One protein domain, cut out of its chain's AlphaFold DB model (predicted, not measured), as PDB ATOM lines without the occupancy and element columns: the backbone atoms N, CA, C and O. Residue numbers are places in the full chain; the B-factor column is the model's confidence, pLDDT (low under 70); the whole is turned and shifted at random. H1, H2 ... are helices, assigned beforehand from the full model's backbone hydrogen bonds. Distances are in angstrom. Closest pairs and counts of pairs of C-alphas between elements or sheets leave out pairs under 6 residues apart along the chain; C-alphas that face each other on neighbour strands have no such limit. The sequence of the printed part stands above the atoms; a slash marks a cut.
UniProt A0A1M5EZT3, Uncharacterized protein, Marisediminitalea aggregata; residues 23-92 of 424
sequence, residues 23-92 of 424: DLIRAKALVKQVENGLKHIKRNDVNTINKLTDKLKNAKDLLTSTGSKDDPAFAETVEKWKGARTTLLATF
ATOM      1  N   ASP A  23      -3.554 -11.916  15.737       82.62
ATOM      2  CA  ASP A  23      -2.100 -11.993  15.737       82.62
ATOM      3  C   ASP A  23      -1.505 -10.695  15.204       82.62
ATOM      4  O   ASP A  23      -0.618 -10.127  15.845       82.62
ATOM      5  N   LEU A  24      -2.065 -10.140  14.123       82.25
ATOM      6  CA  LEU A  24      -1.647  -8.833  13.611       82.25
ATOM      7  C   LEU A  24      -1.903  -7.713  14.636       82.25
ATOM      8  O   LEU A  24      -1.066  -6.827  14.821       82.25
ATOM      9  N   ILE A  25      -3.030  -7.756  15.353       86.94
ATOM     10  CA  ILE A  25      -3.347  -6.780  16.411       86.94
ATOM     11  C   ILE A  25      -2.359  -6.883  17.578       86.94
ATOM     12  O   ILE A  25      -1.848  -5.867  18.061       86.94
ATOM     13  N   ARG A  26      -2.055  -8.103  18.032       85.00
ATOM     14  CA  ARG A  26      -1.102  -8.338  19.126       85.00
ATOM     15  C   ARG A  26       0.324  -7.975  18.721       85.00
ATOM     16  O   ARG A  26       1.026  -7.344  19.511       85.00
ATOM     17  N   ALA A  27       0.727  -8.285  17.491       86.81
ATOM     18  CA  ALA A  27       2.013  -7.879  16.937       86.81
ATOM     19  C   ALA A  27       2.161  -6.352  16.932       86.81
ATOM     20  O   ALA A  27       3.144  -5.834  17.464       86.81
ATOM     21  N   LYS A  28       1.152  -5.620  16.437       89.31
ATOM     22  CA  LYS A  28       1.113  -4.145  16.478       89.31
ATOM     23  C   LYS A  28       1.288  -3.604  17.894       89.31
ATOM     24  O   LYS A  28       2.080  -2.687  18.117       89.31
ATOM     25  N   ALA A  29       0.570  -4.174  18.860       91.50
ATOM     26  CA  ALA A  29       0.652  -3.753  20.254       91.50
ATOM     27  C   ALA A  29       2.049  -3.992  20.851       91.50
ATOM     28  O   ALA A  29       2.587  -3.110  21.521       91.50
ATOM     29  N   LEU A  30       2.656  -5.152  20.584       88.31
ATOM     30  CA  LEU A  30       3.997  -5.484  21.065       88.31
ATOM     31  C   LEU A  30       5.069  -4.587  20.443       88.31
ATOM     32  O   LEU A  30       5.898  -4.060  21.181       88.31
ATOM     33  N   VAL A  31       5.022  -4.346  19.128       88.44
ATOM     34  CA  VAL A  31       5.955  -3.429  18.447       88.44
ATOM     35  C   VAL A  31       5.870  -2.030  19.057       88.44
ATOM     36  O   VAL A  31       6.894  -1.476  19.448       88.44
ATOM     37  N   LYS A  32       4.658  -1.507  19.277       92.00
ATOM     38  CA  LYS A  32       4.451  -0.199  19.920       92.00
ATOM     39  C   LYS A  32       5.000  -0.145  21.351       92.00
ATOM     40  O   LYS A  32       5.555   0.869  21.772       92.00
ATOM     41  N   GLN A  33       4.849  -1.223  22.122       90.88
ATOM     42  CA  GLN A  33       5.441  -1.311  23.460       90.88
ATOM     43  C   GLN A  33       6.969  -1.314  23.409       90.88
ATOM     44  O   GLN A  33       7.595  -0.719  24.287       90.88
ATOM     45  N   VAL A  34       7.563  -1.960  22.403       85.88
ATOM     46  CA  VAL A  34       9.015  -1.949  22.209       85.88
ATOM     47  C   VAL A  34       9.497  -0.547  21.843       85.88
ATOM     48  O   VAL A  34      10.393  -0.033  22.505       85.88
ATOM     49  N   GLU A  35       8.859   0.116  20.876       89.94
ATOM     50  CA  GLU A  35       9.186   1.494  20.480       89.94
ATOM     51  C   GLU A  35       9.103   2.476  21.657       89.94
ATOM     52  O   GLU A  35       9.970   3.333  21.818       89.94
ATOM     53  N   ASN A  36       8.086   2.344  22.511       88.94
ATOM     54  CA  ASN A  36       7.959   3.173  23.710       88.94
ATOM     55  C   ASN A  36       9.013   2.834  24.770       88.94
ATOM     56  O   ASN A  36       9.563   3.740  25.388       88.94
ATOM     57  N   GLY A  37       9.316   1.550  24.976       83.25
ATOM     58  CA  GLY A  37      10.350   1.129  25.923       83.25
ATOM     59  C   GLY A  37      11.741   1.625  25.532       83.25
ATOM     60  O   GLY A  37      12.485   2.089  26.390       83.25
ATOM     61  N   LEU A  38      12.056   1.616  24.234       80.44
ATOM     62  CA  LEU A  38      13.321   2.120  23.693       80.44
ATOM     63  C   LEU A  38      13.534   3.622  23.950       80.44
ATOM     64  O   LEU A  38      14.672   4.045  24.119       80.44
ATOM     65  N   LYS A  39      12.469   4.429  24.050       87.31
ATOM     66  CA  LYS A  39      12.570   5.874  24.355       87.31
ATOM     67  C   LYS A  39      12.985   6.177  25.795       87.31
ATOM     68  O   LYS A  39      13.408   7.294  26.081       87.31
ATOM     69  N   HIS A  40      12.817   5.223  26.706       81.00
ATOM     70  CA  HIS A  40      13.006   5.426  28.147       81.00
ATOM     71  C   HIS A  40      14.085   4.520  28.745       81.00
ATOM     72  O   HIS A  40      14.216   4.425  29.966       81.00
ATOM     73  N   ILE A  41      14.846   3.841  27.890       75.75
ATOM     74  CA  ILE A  41      15.838   2.861  28.303       75.75
ATOM     75  C   ILE A  41      17.096   3.565  28.841       75.75
ATOM     76  O   ILE A  41      17.608   4.504  28.232       75.75
ATOM     77  N   LYS A  42      17.582   3.150  30.019       74.50
ATOM     78  CA  LYS A  42      18.755   3.749  30.686       74.50
ATOM     79  C   LYS A  42      20.008   2.915  30.433       74.50
ATOM     80  O   LYS A  42      19.914   1.695  30.448       74.50
ATOM     81  N   ARG A  43      21.179   3.554  30.281       59.62
ATOM     82  CA  ARG A  43      22.470   2.866  30.071       59.62
ATOM     83  C   ARG A  43      22.664   1.725  31.078       59.62
ATOM     84  O   ARG A  43      22.492   1.932  32.275       59.62
ATOM     85  N   ASN A  44      23.028   0.545  30.576       56.12
ATOM     86  CA  ASN A  44      23.210  -0.703  31.333       56.12
ATOM     87  C   ASN A  44      21.931  -1.301  31.965       56.12
ATOM     88  O   ASN A  44      22.029  -2.187  32.813       56.12
ATOM     89  N   ASP A  45      20.729  -0.896  31.537       68.81
ATOM     90  CA  ASP A  45      19.465  -1.526  31.952       68.81
ATOM     91  C   ASP A  45      19.202  -2.840  31.192       68.81
ATOM     92  O   ASP A  45      18.363  -2.945  30.290       68.81
ATOM     93  N   VAL A  46      19.965  -3.868  31.569       59.69
ATOM     94  CA  VAL A  46      19.930  -5.213  30.969       59.69
ATOM     95  C   VAL A  46      18.544  -5.860  31.093       59.69
ATOM     96  O   VAL A  46      18.105  -6.576  30.192       59.69
ATOM     97  N   ASN A  47      17.815  -5.575  32.175       67.56
ATOM     98  CA  ASN A  47      16.496  -6.152  32.425       67.56
ATOM     99  C   ASN A  47      15.437  -5.588  31.480       67.56
ATOM    100  O   ASN A  47      14.613  -6.340  30.951       67.56
ATOM    101  N   THR A  48      15.469  -4.281  31.224       72.38
ATOM    102  CA  THR A  48      14.587  -3.673  30.228       72.38
ATOM    103  C   THR A  48      14.960  -4.136  28.818       72.38
ATOM    104  O   THR A  48      14.060  -4.483  28.055       72.38
ATOM    105  N   ILE A  49      16.251  -4.272  28.483       68.88
ATOM    106  CA  ILE A  49      16.688  -4.818  27.182       68.88
ATOM    107  C   ILE A  49      16.150  -6.230  26.943       68.88
ATOM    108  O   ILE A  49      15.577  -6.491  25.882       68.88
ATOM    109  N   ASN A  50      16.303  -7.140  27.907       70.81
ATOM    110  CA  ASN A  50      15.841  -8.521  27.756       70.81
ATOM    111  C   ASN A  50      14.322  -8.569  27.547       70.81
ATOM    112  O   ASN A  50      13.844  -9.191  26.599       70.81
ATOM    113  N   LYS A  51      13.561  -7.792  28.333       80.38
ATOM    114  CA  LYS A  51      12.101  -7.675  28.175       80.38
ATOM    115  C   LYS A  51      11.695  -7.139  26.800       80.38
ATOM    116  O   LYS A  51      10.716  -7.611  26.226       80.38
ATOM    117  N   LEU A  52      12.403  -6.140  26.271       84.12
ATOM    118  CA  LEU A  52      12.121  -5.589  24.942       84.12
ATOM    119  C   LEU A  52      12.494  -6.582  23.832       84.12
ATOM    120  O   LEU A  52      11.752  -6.708  22.862       84.12
ATOM    121  N   THR A  53      13.581  -7.332  24.013       76.50
ATOM    122  CA  THR A  53      14.022  -8.394  23.096       76.50
ATOM    123  C   THR A  53      12.989  -9.516  23.007       76.50
ATOM    124  O   THR A  53      12.606  -9.909  21.905       76.50
ATOM    125  N   ASP A  54      12.465  -9.974  24.146       80.69
ATOM    126  CA  ASP A  54      11.435 -11.016  24.196       80.69
ATOM    127  C   ASP A  54      10.129 -10.554  23.544       80.69
ATOM    128  O   ASP A  54       9.530 -11.277  22.747       80.69
ATOM    129  N   LYS A  55       9.706  -9.309  23.800       88.94
ATOM    130  CA  LYS A  55       8.531  -8.720  23.134       88.94
ATOM    131  C   LYS A  55       8.717  -8.622  21.624       88.94
ATOM    132  O   LYS A  55       7.774  -8.881  20.878       88.94
ATOM    133  N   LEU A  56       9.917  -8.272  21.171       83.88
ATOM    134  CA  LEU A  56      10.250  -8.175  19.755       83.88
ATOM    135  C   LEU A  56      10.287  -9.558  19.082       83.88
ATOM    136  O   LEU A  56       9.837  -9.694  17.943       83.88
ATOM    137  N   LYS A  57      10.760 -10.593  19.786       85.62
ATOM    138  CA  LYS A  57      10.691 -11.991  19.339       85.62
ATOM    139  C   LYS A  57       9.240 -12.462  19.220       85.62
ATOM    140  O   LYS A  57       8.843 -12.909  18.152       85.62
ATOM    141  N   ASN A  58       8.426 -12.237  20.249       84.50
ATOM    142  CA  ASN A  58       7.007 -12.598  20.234       84.50
ATOM    143  C   ASN A  58       6.238 -11.863  19.123       84.50
ATOM    144  O   ASN A  58       5.390 -12.451  18.458       84.50
ATOM    145  N   ALA A  59       6.556 -10.589  18.872       86.31
ATOM    146  CA  ALA A  59       5.982  -9.842  17.756       86.31
ATOM    147  C   ALA A  59       6.355 -10.451  16.394       86.31
ATOM    148  O   ALA A  59       5.510 -10.510  15.507       86.31
ATOM    149  N   LYS A  60       7.595 -10.933  16.227       87.56
ATOM    150  CA  LYS A  60       8.035 -11.619  15.004       87.56
ATOM    151  C   LYS A  60       7.259 -12.916  14.779       87.56
ATOM    152  O   LYS A  60       6.846 -13.185  13.653       87.56
ATOM    153  N   ASP A  61       7.073 -13.699  15.836       85.38
ATOM    154  CA  ASP A  61       6.370 -14.979  15.757       85.38
ATOM    155  C   ASP A  61       4.904 -14.754  15.336       85.38
ATOM    156  O   ASP A  61       4.433 -15.396  14.400       85.38
ATOM    157  N   LEU A  62       4.243 -13.736  15.901       85.94
ATOM    158  CA  LEU A  62       2.882 -13.323  15.523       85.94
ATOM    159  C   LEU A  62       2.786 -12.755  14.094       85.94
ATOM    160  O   LEU A  62       1.844 -13.049  13.364       85.94
ATOM    161  N   LEU A  63       3.781 -11.979  13.648       83.81
ATOM    162  CA  LEU A  63       3.874 -11.526  12.249       83.81
ATOM    163  C   LEU A  63       4.150 -12.679  11.272       83.81
ATOM    164  O   LEU A  63       3.953 -12.537  10.068       83.81
ATOM    165  N   THR A  64       4.623 -13.821  11.762       84.38
ATOM    166  CA  THR A  64       4.841 -15.009  10.934       84.38
ATOM    167  C   THR A  64       3.572 -15.860  10.851       84.38
ATOM    168  O   THR A  64       3.285 -16.399   9.776       84.38
ATOM    169  N   SER A  65       2.813 -15.954  11.952       78.19
ATOM    170  CA  SER A  65       1.582 -16.751  12.071       78.19
ATOM    171  C   SER A  65       0.326 -16.073  11.522       78.19
ATOM    172  O   SER A  65      -0.612 -16.774  11.154       78.19
ATOM    173  N   THR A  66       0.310 -14.740  11.438       80.56
ATOM    174  CA  THR A  66      -0.834 -13.968  10.926       80.56
ATOM    175  C   THR A  66      -1.243 -14.395   9.512       80.56
ATOM    176  O   THR A  66      -0.409 -14.591   8.618       80.56
ATOM    177  N   GLY A  67      -2.556 -14.520   9.311       77.88
ATOM    178  CA  GLY A  67      -3.173 -14.757   8.008       77.88
ATOM    179  C   GLY A  67      -3.355 -13.469   7.200       77.88
ATOM    180  O   GLY A  67      -3.479 -13.523   5.980       77.88
ATOM    181  N   SER A  68      -3.310 -12.304   7.852       81.38
ATOM    182  CA  SER A  68      -3.505 -10.976   7.254       81.38
ATOM    183  C   SER A  68      -2.258 -10.390   6.579       81.38
ATOM    184  O   SER A  68      -1.970  -9.204   6.720       81.38
ATOM    185  N   LYS A  69      -1.511 -11.195   5.815       80.38
ATOM    186  CA  LYS A  69      -0.277 -10.741   5.138       80.38
ATOM    187  C   LYS A  69      -0.523  -9.692   4.049       80.38
ATOM    188  O   LYS A  69       0.361  -8.883   3.785       80.38
ATOM    189  N   ASP A  70      -1.724  -9.686   3.477       78.56
ATOM    190  CA  ASP A  70      -2.145  -8.740   2.438       78.56
ATOM    191  C   ASP A  70      -2.758  -7.442   3.013       78.56
ATOM    192  O   ASP A  70      -3.112  -6.533   2.261       78.56
ATOM    193  N   ASP A  71      -2.892  -7.326   4.343       78.38
ATOM    194  CA  ASP A  71      -3.372  -6.106   5.003       78.38
ATOM    195  C   ASP A  71      -2.295  -4.999   4.908       78.38
ATOM    196  O   ASP A  71      -1.145  -5.231   5.292       78.38
ATOM    197  N   PRO A  72      -2.617  -3.769   4.461       79.44
ATOM    198  CA  PRO A  72      -1.647  -2.670   4.388       79.44
ATOM    199  C   PRO A  72      -0.908  -2.403   5.708       79.44
ATOM    200  O   PRO A  72       0.269  -2.037   5.728       79.44
ATOM    201  N   ALA A  73      -1.580  -2.632   6.832       79.69
ATOM    202  CA  ALA A  73      -1.014  -2.442   8.150       79.69
ATOM    203  C   ALA A  73      -0.099  -3.603   8.585       79.69
ATOM    204  O   ALA A  73       0.641  -3.441   9.557       79.69
ATOM    205  N   PHE A  74      -0.095  -4.750   7.895       81.31
ATOM    206  CA  PHE A  74       0.934  -5.782   8.059       81.31
ATOM    207  C   PHE A  74       2.299  -5.257   7.610       81.31
ATOM    208  O   PHE A  74       3.240  -5.264   8.405       81.31
ATOM    209  N   ALA A  75       2.386  -4.715   6.392       78.69
ATOM    210  CA  ALA A  75       3.621  -4.139   5.861       78.69
ATOM    211  C   ALA A  75       4.153  -3.011   6.764       78.69
ATOM    212  O   ALA A  75       5.333  -2.997   7.117       78.69
ATOM    213  N   GLU A  76       3.266  -2.126   7.229       84.69
ATOM    214  CA  GLU A  76       3.613  -1.066   8.182       84.69
ATOM    215  C   GLU A  76       4.167  -1.626   9.506       84.69
ATOM    216  O   GLU A  76       5.164  -1.133  10.037       84.69
ATOM    217  N   THR A  77       3.546  -2.678  10.046       81.94
ATOM    218  CA  THR A  77       3.974  -3.297  11.311       81.94
ATOM    219  C   THR A  77       5.316  -4.011  11.162       81.94
ATOM    220  O   THR A  77       6.138  -3.951  12.076       81.94
ATOM    221  N   VAL A  78       5.571  -4.644  10.013       75.62
ATOM    222  CA  VAL A  78       6.861  -5.268   9.691       75.62
ATOM    223  C   VAL A  78       7.971  -4.221   9.615       75.62
ATOM    224  O   VAL A  78       9.045  -4.439  10.177       75.62
ATOM    225  N   GLU A  79       7.727  -3.072   8.985       80.38
ATOM    226  CA  GLU A  79       8.712  -1.983   8.930       80.38
ATOM    227  C   GLU A  79       8.983  -1.380  10.312       80.38
ATOM    228  O   GLU A  79      10.143  -1.226  10.700       80.38
ATOM    229  N   LYS A  80       7.946  -1.143  11.121       83.88
ATOM    230  CA  LYS A  80       8.117  -0.698  12.516       83.88
ATOM    231  C   LYS A  80       8.862  -1.724  13.367       83.88
ATOM    232  O   LYS A  80       9.731  -1.359  14.156       83.88
ATOM    233  N   TRP A  81       8.592  -3.014  13.174       87.31
ATOM    234  CA  TRP A  81       9.328  -4.091  13.835       87.31
ATOM    235  C   TRP A  81      10.813  -4.093  13.441       87.31
ATOM    236  O   TRP A  81      11.676  -4.189  14.316       87.31
ATOM    237  N   LYS A  82      11.130  -3.932  12.147       73.25
ATOM    238  CA  LYS A  82      12.516  -3.803  11.666       73.25
ATOM    239  C   LYS A  82      13.196  -2.577  12.273       73.25
ATOM    240  O   LYS A  82      14.313  -2.700  12.763       73.25
ATOM    241  N   GLY A  83      12.519  -1.429  12.291       71.50
ATOM    242  CA  GLY A  83      13.021  -0.196  12.898       71.50
ATOM    243  C   GLY A  83      13.319  -0.365  14.387       71.50
ATOM    244  O   GLY A  83      14.438  -0.113  14.825       71.50
ATOM    245  N   ALA A  84      12.361  -0.888  15.156       72.25
ATOM    246  CA  ALA A  84      12.528  -1.170  16.580       72.25
ATOM    247  C   ALA A  84      13.683  -2.147  16.848       72.25
ATOM    248  O   ALA A  84      14.456  -1.949  17.785       72.25
ATOM    249  N   ARG A  85      13.850  -3.170  15.999       76.44
ATOM    250  CA  ARG A  85      14.985  -4.100  16.061       76.44
ATOM    251  C   ARG A  85      16.317  -3.395  15.828       76.44
ATOM    252  O   ARG A  85      17.254  -3.619  16.587       76.44
ATOM    253  N   THR A  86      16.407  -2.572  14.788       74.56
ATOM    254  CA  THR A  86      17.619  -1.818  14.453       74.56
ATOM    255  C   THR A  86      17.998  -0.867  15.579       74.56
ATOM    256  O   THR A  86      19.154  -0.849  15.984       74.56
ATOM    257  N   THR A  87      17.031  -0.142  16.145       72.50
ATOM    258  CA  THR A  87      17.267   0.759  17.279       72.50
ATOM    259  C   THR A  87      17.717  -0.003  18.521       72.50
ATOM    260  O   THR A  87      18.706   0.381  19.127       72.50
ATOM    261  N   LEU A  88      17.064  -1.119  18.865       75.19
ATOM    262  CA  LEU A  88      17.474  -1.972  19.988       75.19
ATOM    263  C   LEU A  88      18.924  -2.465  19.826       75.19
ATOM    264  O   LEU A  88      19.693  -2.452  20.785       75.19
ATOM    265  N   LEU A  89      19.309  -2.864  18.609       68.88
ATOM    266  CA  LEU A  89      20.679  -3.272  18.290       68.88
ATOM    267  C   LEU A  89      21.659  -2.096  18.357       68.88
ATOM    268  O   LEU A  89      22.731  -2.246  18.928       68.88
ATOM    269  N   ALA A  90      21.296  -0.923  17.838       68.69
ATOM    270  CA  ALA A  90      22.132   0.275  17.901       68.69
ATOM    271  C   ALA A  90      22.348   0.751  19.346       68.69
ATOM    272  O   ALA A  90      23.475   1.056  19.717       68.69
ATOM    273  N   THR A  91      21.310   0.726  20.190       65.81
ATOM    274  CA  THR A  91      21.420   1.000  21.631       65.81
ATOM    275  C   THR A  91      22.354  -0.001  22.314       65.81
ATOM    276  O   THR A  91      23.151   0.379  23.169       65.81
ATOM    277  N   PHE A  92      22.314  -1.275  21.910       59.75
ATOM    278  CA  PHE A  92      23.259  -2.282  22.389       59.75
ATOM    279  C   PHE A  92      24.699  -1.959  21.951       59.75
ATOM    280  O   PHE A  92      25.601  -2.017  22.781       59.75
TER     281      PHE A  92
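Overview. This is residues 23 to 92 of the 424 residues of an uncharacterized protein of Marisediminitalea aggregata (UniProt A0A1M5EZT3). Three helices, H1, H2 and H3, stand side by side in an up-and-down bundle, each running against the one before it, and the whole makes a rod. Short links turn the chain at either end. The printed part has 70 residues and no named strand; the class is all helix. It is compact, with a radius of gyration of the C-alphas of 12.0 A, and spans 39 by 15 by 15 A.

Along the chain. H1, residues 23 to 38, begins at C-alpha 23 (-2.100, -11.993, 15.737) and is 22.4 A long. H2, residues 46 to 65, measures 28.8 A. H3, residues 72 to 92, measures 30.7 A and ends at C-alpha 92 (23.259, -2.282, 22.389).

Arrangement. H1 and H2 form a helical hairpin and touch, with the closest C-alphas, of Ala 27 and Ala 59, 4.5 A apart; their shallow tilt is 23 degrees, opposite ways. H1 and H3 touch at Val 31 and Trp 81, closest C-alphas 5.8 A apart, at a shallow tilt of 31 degrees, the same way. H2 and H3, also a helical hairpin, touch at Leu 56 and Trp 81, closest C-alphas 7.3 A apart, at a shallow tilt of 26 degrees, opposite ways. In H1, H2 and H3 every O i to N i+4 pair is within hydrogen-bond range.

Size, cuts and confidence. The C-alphas of Asn 44 and Asp 70, the two farthest apart, are 39.3 A apart. The printed part has no cut. Residues 43 to 47, 49 and 89 to 92 have pLDDT under 70.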